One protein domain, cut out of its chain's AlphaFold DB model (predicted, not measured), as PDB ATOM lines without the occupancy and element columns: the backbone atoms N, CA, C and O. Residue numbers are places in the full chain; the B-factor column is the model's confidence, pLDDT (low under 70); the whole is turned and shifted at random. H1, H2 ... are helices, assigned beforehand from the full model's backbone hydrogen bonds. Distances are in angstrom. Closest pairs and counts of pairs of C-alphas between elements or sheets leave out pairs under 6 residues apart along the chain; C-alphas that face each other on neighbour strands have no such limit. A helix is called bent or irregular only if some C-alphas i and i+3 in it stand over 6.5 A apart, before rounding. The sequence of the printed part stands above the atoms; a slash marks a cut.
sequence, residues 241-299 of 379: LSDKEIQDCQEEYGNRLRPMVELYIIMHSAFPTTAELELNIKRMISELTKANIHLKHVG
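This is residues 241 to 299 of the 379 residues of an uncharacterized protein of Fomitopsis pinicola (strain FP-58527) (UniProt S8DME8). Two helices make an open V: the long H1 runs to a tight turn, and H2 comes back from it at a steep tilt, with the short, irregular H3 after H2's far end. The printed part has 59 residues, 51 of them in the named helices H1, H2 and H3, in that order along the chain, with no named strand; its class is all helix, and it is loose, with a radius of gyration of the C-alphas of 14.7 A and spans of 43 by 24 by 14 A.

Start with H1, residues 243 to 270, and look for its kink of 27 degrees near residue 255. H2, residues 274 to 291, is close to H1 but not clearly touching; their closest C-alphas, of His 268 and Leu 277, are 6.6 A apart. They run opposite ways at a steep tilt of 45 degrees. H3, residues 293 to 297, meets H2 only through their link and is apart from H1; it is irregular, with C-alphas 293 and 296 7.1 A apart. Every O i to N i+4 pair is within hydrogen-bond range in H2, 22 of 24 in H1 and 0 of 1 in H3, where O i to N i+3 gives 0 of 2.

Find C-alpha 243 at (-9.510, -17.692, -17.467); H1 runs 39.6 A from there. H2 covers 25.7 A and ends at C-alpha 291, (-18.148, -37.825, 4.288).

The printed part has no cut, and both links are tight. Mean pLDDT of the printed part is 70.4; residues 291 to 299 are among those under 70.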
ATOM      1  N   LEU A 241     -11.587 -23.688 -21.477       71.62
ATOM      2  CA  LEU A 241     -11.855 -23.114 -20.161       71.62
ATOM      3  C   LEU A 241     -11.541 -21.621 -20.185       71.62
ATOM      4  O   LEU A 241     -10.452 -21.205 -20.583       71.62
ATOM      5  N   SER A 242     -12.497 -20.814 -19.743       87.88
ATOM      6  CA  SER A 242     -12.272 -19.390 -19.538       87.88
ATOM      7  C   SER A 242     -11.240 -19.168 -18.429       87.88
ATOM      8  O   SER A 242     -11.158 -19.942 -17.471       87.88
ATOM      9  N   ASP A 243     -10.484 -18.069 -18.507       84.31
ATOM     10  CA  ASP A 243      -9.510 -17.692 -17.467       84.31
ATOM     11  C   ASP A 243     -10.143 -17.660 -16.064       84.31
ATOM     12  O   ASP A 243      -9.492 -17.979 -15.068       84.31
ATOM     13  N   LYS A 244     -11.440 -17.335 -15.994       86.38
ATOM     14  CA  LYS A 244     -12.225 -17.342 -14.760       86.38
ATOM     15  C   LYS A 244     -12.425 -18.753 -14.200       86.38
ATOM     16  O   LYS A 244     -12.214 -18.953 -13.013       86.38
ATOM     17  N   GLU A 245     -12.775 -19.735 -15.027       79.38
ATOM     18  CA  GLU A 245     -12.944 -21.129 -14.584       79.38
ATOM     19  C   GLU A 245     -11.615 -21.746 -14.140       79.38
ATOM     20  O   GLU A 245     -11.567 -22.500 -13.168       79.38
ATOM     21  N   ILE A 246     -10.514 -21.383 -14.806       71.44
ATOM     22  CA  ILE A 246      -9.166 -21.782 -14.388       71.44
ATOM     23  C   ILE A 246      -8.840 -21.176 -13.017       71.44
ATOM     24  O   ILE A 246      -8.308 -21.874 -12.152       71.44
ATOM     25  N   GLN A 247      -9.170 -19.901 -12.801       79.88
ATOM     26  CA  GLN A 247      -8.934 -19.212 -11.536       79.88
ATOM     27  C   GLN A 247      -9.792 -19.779 -10.395       79.88
ATOM     28  O   GLN A 247      -9.249 -20.066  -9.329       79.88
ATOM     29  N   ASP A 248     -11.082 -20.017 -10.631       78.62
ATOM     30  CA  ASP A 248     -12.001 -20.601  -9.647       78.62
ATOM     31  C   ASP A 248     -11.549 -22.023  -9.260       78.62
ATOM     32  O   ASP A 248     -11.505 -22.378  -8.080       78.62
ATOM     33  N   CYS A 249     -11.096 -22.818 -10.238       62.09
ATOM     34  CA  CYS A 249     -10.560 -24.155  -9.993       62.09
ATOM     35  C   CYS A 249      -9.233 -24.113  -9.208       62.09
ATOM     36  O   CYS A 249      -9.021 -24.915  -8.298       62.09
ATOM     37  N   GLN A 250      -8.350 -23.152  -9.501       68.50
ATOM     38  CA  GLN A 250      -7.113 -22.942  -8.739       68.50
ATOM     39  C   GLN A 250      -7.378 -22.478  -7.305       68.50
ATOM     40  O   GLN A 250      -6.660 -22.892  -6.392       68.50
ATOM     41  N   GLU A 251      -8.383 -21.632  -7.091       79.44
ATOM     42  CA  GLU A 251      -8.764 -21.154  -5.765       79.44
ATOM     43  C   GLU A 251      -9.388 -22.280  -4.936       79.44
ATOM     44  O   GLU A 251      -8.963 -22.510  -3.801       79.44
ATOM     45  N   GLU A 252     -10.312 -23.056  -5.510       78.81
ATOM     46  CA  GLU A 252     -10.898 -24.209  -4.825       78.81
ATOM     47  C   GLU A 252      -9.838 -25.275  -4.511       78.81
ATOM     48  O   GLU A 252      -9.746 -25.758  -3.376       78.81
ATOM     49  N   TYR A 253      -8.978 -25.600  -5.481       72.12
ATOM     50  CA  TYR A 253      -7.893 -26.557  -5.285       72.12
ATOM     51  C   TYR A 253      -6.879 -26.044  -4.260       72.12
ATOM     52  O   TYR A 253      -6.468 -26.783  -3.370       72.12
ATOM     53  N   GLY A 254      -6.522 -24.759  -4.314       80.31
ATOM     54  CA  GLY A 254      -5.650 -24.117  -3.337       80.31
ATOM     55  C   GLY A 254      -6.226 -24.170  -1.923       80.31
ATOM     56  O   GLY A 254      -5.501 -24.500  -0.984       80.31
ATOM     57  N   ASN A 255      -7.525 -23.913  -1.770       79.50
ATOM     58  CA  ASN A 255      -8.214 -23.921  -0.480       79.50
ATOM     59  C   ASN A 255      -8.379 -25.332   0.101       79.50
ATOM     60  O   ASN A 255      -8.336 -25.484   1.319       79.50
ATOM     61  N   ARG A 256      -8.503 -26.371  -0.737       77.31
ATOM     62  CA  ARG A 256      -8.589 -27.773  -0.286       77.31
ATOM     63  C   ARG A 256      -7.224 -28.425  -0.071       77.31
ATOM     64  O   ARG A 256      -7.018 -29.112   0.928       77.31
ATOM     65  N   LEU A 257      -6.277 -28.202  -0.978       73.31
ATOM     66  CA  LEU A 257      -4.967 -28.850  -0.942       73.31
ATOM     67  C   LEU A 257      -4.067 -28.253   0.142       73.31
ATOM     68  O   LEU A 257      -3.292 -28.966   0.773       73.31
ATOM     69  N   ARG A 258      -4.172 -26.943   0.388       77.12
ATOM     70  CA  ARG A 258      -3.370 -26.249   1.401       77.12
ATOM     71  C   ARG A 258      -3.520 -26.839   2.809       77.12
ATOM     72  O   ARG A 258      -2.485 -27.214   3.358       77.12
ATOM     73  N   PRO A 259      -4.728 -26.977   3.386       81.81
ATOM     74  CA  PRO A 259      -4.879 -27.568   4.712       81.81
ATOM     75  C   PRO A 259      -4.442 -29.035   4.739       81.81
ATOM     76  O   PRO A 259      -3.879 -29.465   5.737       81.81
ATOM     77  N   MET A 260      -4.606 -29.794   3.648       75.62
ATOM     78  CA  MET A 260      -4.100 -31.172   3.581       75.62
ATOM     79  C   MET A 260      -2.574 -31.242   3.603       75.62
ATOM     80  O   MET A 260      -2.009 -32.075   4.304       75.62
ATOM     81  N   VAL A 261      -1.895 -30.367   2.859       72.25
ATOM     82  CA  VAL A 261      -0.430 -30.298   2.834       72.25
ATOM     83  C   VAL A 261       0.119 -29.799   4.172       72.25
ATOM     84  O   VAL A 261       1.103 -30.343   4.667       72.25
ATOM     85  N   GLU A 262      -0.515 -28.794   4.775       77.88
ATOM     86  CA  GLU A 262      -0.152 -28.286   6.103       77.88
ATOM     87  C   GLU A 262      -0.351 -29.368   7.175       77.88
ATOM     88  O   GLU A 262       0.570 -29.639   7.947       77.88
ATOM     89  N   LEU A 263      -1.488 -30.071   7.156       80.56
ATOM     90  CA  LEU A 263      -1.756 -31.205   8.039       80.56
ATOM     91  C   LEU A 263      -0.748 -32.332   7.819       80.56
ATOM     92  O   LEU A 263      -0.215 -32.869   8.780       80.56
ATOM     93  N   TYR A 264      -0.412 -32.643   6.572       77.38
ATOM     94  CA  TYR A 264       0.587 -33.651   6.248       77.38
ATOM     95  C   TYR A 264       1.977 -33.288   6.790       77.38
ATOM     96  O   TYR A 264       2.643 -34.146   7.360       77.38
ATOM     97  N   ILE A 265       2.408 -32.027   6.675       74.62
ATOM     98  CA  ILE A 265       3.673 -31.547   7.260       74.62
ATOM     99  C   ILE A 265       3.651 -31.698   8.786       74.62
ATOM    100  O   ILE A 265       4.621 -32.193   9.361       74.62
ATOM    101  N   ILE A 266       2.540 -31.326   9.431       81.56
ATOM    102  CA  ILE A 266       2.351 -31.478  10.880       81.56
ATOM    103  C   ILE A 266       2.424 -32.959  11.268       81.56
ATOM    104  O   ILE A 266       3.193 -33.328  12.154       81.56
ATOM    105  N   MET A 267       1.707 -33.828  10.558       72.25
ATOM    106  CA  MET A 267       1.708 -35.267  10.810       72.25
ATOM    107  C   MET A 267       3.085 -35.882  10.582       72.25
ATOM    108  O   MET A 267       3.527 -36.677  11.396       72.25
ATOM    109  N   HIS A 268       3.821 -35.476   9.553       71.06
ATOM    110  CA  HIS A 268       5.178 -35.976   9.337       71.06
ATOM    111  C   HIS A 268       6.188 -35.482  10.373       71.06
ATOM    112  O   HIS A 268       7.186 -36.152  10.623       71.06
ATOM    113  N   SER A 269       5.954 -34.304  10.952       71.19
ATOM    114  CA  SER A 269       6.767 -33.799  12.060       71.19
ATOM    115  C   SER A 269       6.455 -34.506  13.382       71.19
ATOM    116  O   SER A 269       7.346 -34.639  14.216       71.19
ATOM    117  N   ALA A 270       5.220 -34.993  13.550       72.94
ATOM    118  CA  ALA A 270       4.759 -35.703  14.741       72.94
ATOM    119  C   ALA A 270       4.997 -37.225  14.678       72.94
ATOM    120  O   ALA A 270       5.217 -37.849  15.711       72.94
ATOM    121  N   PHE A 271       4.977 -37.816  13.479       71.50
ATOM    122  CA  PHE A 271       5.149 -39.249  13.238       71.50
ATOM    123  C   PHE A 271       6.400 -39.479  12.372       71.50
ATOM    124  O   PHE A 271       6.381 -39.213  11.164       71.50
ATOM    125  N   PRO A 272       7.511 -39.955  12.961       66.56
ATOM    126  CA  PRO A 272       8.786 -40.064  12.261       66.56
ATOM    127  C   PRO A 272       8.824 -41.225  11.261       66.56
ATOM    128  O   PRO A 272       9.708 -41.258  10.402       66.56
ATOM    129  N   THR A 273       7.894 -42.183  11.357       84.81
ATOM    130  CA  THR A 273       7.910 -43.384  10.520       84.81
ATOM    131  C   THR A 273       6.975 -43.261   9.318       84.81
ATOM    132  O   THR A 273       5.824 -42.831   9.410       84.81
ATOM    133  N   THR A 274       7.472 -43.671   8.151       73.31
ATOM    134  CA  THR A 274       6.731 -43.634   6.881       73.31
ATOM    135  C   THR A 274       5.445 -44.466   6.931       73.31
ATOM    136  O   THR A 274       4.448 -44.087   6.323       73.31
ATOM    137  N   ALA A 275       5.447 -45.569   7.687       77.56
ATOM    138  CA  ALA A 275       4.311 -46.482   7.808       77.56
ATOM    139  C   ALA A 275       3.129 -45.871   8.586       77.56
ATOM    140  O   ALA A 275       1.980 -46.001   8.165       77.56
ATOM    141  N   GLU A 276       3.397 -45.166   9.691       75.38
ATOM    142  CA  GLU A 276       2.355 -44.501  10.490       75.38
ATOM    143  C   GLU A 276       1.689 -43.366   9.716       75.38
ATOM    144  O   GLU A 276       0.471 -43.174   9.777       75.38
ATOM    145  N   LEU A 277       2.486 -42.632   8.943       75.12
ATOM    146  CA  LEU A 277       1.985 -41.587   8.072       75.12
ATOM    147  C   LEU A 277       1.110 -42.156   6.950       75.12
ATOM    148  O   LEU A 277       0.019 -41.643   6.712       75.12
ATOM    149  N   GLU A 278       1.557 -43.216   6.274       75.81
ATOM    150  CA  GLU A 278       0.790 -43.853   5.201       75.81
ATOM    151  C   GLU A 278      -0.568 -44.361   5.709       75.81
ATOM    152  O   GLU A 278      -1.599 -44.124   5.076       75.81
ATOM    153  N   LEU A 279      -0.587 -44.991   6.888       77.69
ATOM    154  CA  LEU A 279      -1.815 -45.456   7.535       77.69
ATOM    155  C   LEU A 279      -2.771 -44.296   7.851       77.69
ATOM    156  O   LEU A 279      -3.979 -44.405   7.640       77.69
ATOM    157  N   ASN A 280      -2.237 -43.176   8.335       72.94
ATOM    158  CA  ASN A 280      -3.036 -42.001   8.651       72.94
ATOM    159  C   ASN A 280      -3.583 -41.293   7.405       72.94
ATOM    160  O   ASN A 280      -4.748 -40.899   7.413       72.94
ATOM    161  N   ILE A 281      -2.798 -41.178   6.327       74.12
ATOM    162  CA  ILE A 281      -3.288 -40.654   5.042       74.12
ATOM    163  C   ILE A 281      -4.429 -41.531   4.530       74.12
ATOM    164  O   ILE A 281      -5.490 -41.014   4.191       74.12
ATOM    165  N   LYS A 282      -4.244 -42.859   4.528       75.25
ATOM    166  CA  LYS A 282      -5.281 -43.821   4.123       75.25
ATOM    167  C   LYS A 282      -6.560 -43.657   4.948       75.25
ATOM    168  O   LYS A 282      -7.651 -43.647   4.382       75.25
ATOM    169  N   ARG A 283      -6.434 -43.465   6.266       76.31
ATOM    170  CA  ARG A 283      -7.569 -43.191   7.161       76.31
ATOM    171  C   ARG A 283      -8.271 -41.881   6.801       76.31
ATOM    172  O   ARG A 283      -9.485 -41.876   6.661       76.31
ATOM    173  N   MET A 284      -7.523 -40.797   6.609       71.69
ATOM    174  CA  MET A 284      -8.077 -39.491   6.240       71.69
ATOM    175  C   MET A 284      -8.818 -39.523   4.903       71.69
ATOM    176  O   MET A 284      -9.921 -38.996   4.812       71.69
ATOM    177  N   ILE A 285      -8.224 -40.149   3.883       69.75
ATOM    178  CA  ILE A 285      -8.860 -40.318   2.572       69.75
ATOM    179  C   ILE A 285     -10.157 -41.108   2.740       69.75
ATOM    180  O   ILE A 285     -11.195 -40.649   2.285       69.75
ATOM    181  N   SER A 286     -10.131 -42.226   3.475       71.00
ATOM    182  CA  SER A 286     -11.334 -43.022   3.744       71.00
ATOM    183  C   SER A 286     -12.440 -42.207   4.421       71.00
ATOM    184  O   SER A 286     -13.595 -42.297   4.013       71.00
ATOM    185  N   GLU A 287     -12.105 -41.382   5.415       71.12
ATOM    186  CA  GLU A 287     -13.077 -40.516   6.092       71.12
ATOM    187  C   GLU A 287     -13.639 -39.432   5.163       71.12
ATOM    188  O   GLU A 287     -14.842 -39.181   5.168       71.12
ATOM    189  N   LEU A 288     -12.809 -38.840   4.301       62.19
ATOM    190  CA  LEU A 288     -13.260 -37.852   3.317       62.19
ATOM    191  C   LEU A 288     -14.150 -38.475   2.238       62.19
ATOM    192  O   LEU A 288     -15.148 -37.866   1.854       62.19
ATOM    193  N   THR A 289     -13.836 -39.692   1.788       68.25
ATOM    194  CA  THR A 289     -14.664 -40.454   0.845       68.25
ATOM    195  C   THR A 289     -16.013 -40.819   1.465       68.25
ATOM    196  O   THR A 289     -17.039 -40.698   0.804       68.25
ATOM    197  N   LYS A 290     -16.046 -41.206   2.749       70.62
ATOM    198  CA  LYS A 290     -17.301 -41.476   3.475       70.62
ATOM    199  C   LYS A 290     -18.132 -40.213   3.696       70.62
ATOM    200  O   LYS A 290     -19.356 -40.271   3.626       70.62
ATOM    201  N   ALA A 291     -17.480 -39.083   3.970       65.62
ATOM    202  CA  ALA A 291     -18.148 -37.825   4.288       65.62
ATOM    203  C   ALA A 291     -18.759 -37.121   3.064       65.62
ATOM    204  O   ALA A 291     -19.570 -36.212   3.240       65.62
ATOM    205  N   ASN A 292     -18.392 -37.500   1.834       52.53
ATOM    206  CA  ASN A 292     -18.757 -36.740   0.639       52.53
ATOM    207  C   ASN A 292     -19.531 -37.577  -0.396       52.53
ATOM    208  O   ASN A 292     -18.963 -38.185  -1.298       52.53
ATOM    209  N   ILE A 293     -20.866 -37.533  -0.310       47.06
ATOM    210  CA  ILE A 293     -21.807 -38.183  -1.249       47.06
ATOM    211  C   ILE A 293     -21.775 -37.521  -2.651       47.06
ATOM    212  O   ILE A 293     -22.249 -38.095  -3.633       47.06
ATOM    213  N   HIS A 294     -21.166 -36.337  -2.784       39.53
ATOM    214  CA  HIS A 294     -21.243 -35.511  -3.994       39.53
ATOM    215  C   HIS A 294     -20.057 -35.612  -4.967       39.53
ATOM    216  O   HIS A 294     -20.129 -35.020  -6.042       39.53
ATOM    217  N   LEU A 295     -19.019 -36.413  -4.695       43.06
ATOM    218  CA  LEU A 295     -17.927 -36.620  -5.668       43.06
ATOM    219  C   LEU A 295     -18.317 -37.465  -6.898       43.06
ATOM    220  O   LEU A 295     -17.522 -37.608  -7.819       43.06
ATOM    221  N   LYS A 296     -19.562 -37.950  -6.980       41.69
ATOM    222  CA  LYS A 296     -20.084 -38.711  -8.131       41.69
ATOM    223  C   LYS A 296     -20.156 -37.938  -9.465       41.69
ATOM    224  O   LYS A 296     -20.512 -38.546 -10.464       41.69
ATOM    225  N   HIS A 297     -19.876 -36.630  -9.500       35.69
ATOM    226  CA  HIS A 297     -20.111 -35.781 -10.686       35.69
ATOM    227  C   HIS A 297     -18.851 -35.162 -11.315       35.69
ATOM    228  O   HIS A 297     -18.973 -34.379 -12.256       35.69
ATOM    229  N   VAL A 298     -17.644 -35.504 -10.856       35.97
ATOM    230  CA  VAL A 298     -16.408 -35.042 -11.511       35.97
ATOM    231  C   VAL A 298     -15.947 -36.121 -12.489       35.97
ATOM    232  O   VAL A 298     -15.472 -37.179 -12.090       35.97
ATOM    233  N   GLY A 299     -16.166 -35.874 -13.782       34.56
ATOM    234  CA  GLY A 299     -15.849 -36.814 -14.857       34.56
ATOM    235  C   GLY A 299     -14.343 -37.098 -15.017       34.56
ATOM    236  O   GLY A 299     -13.502 -36.283 -14.628       34.56
TER     237      GLY A 299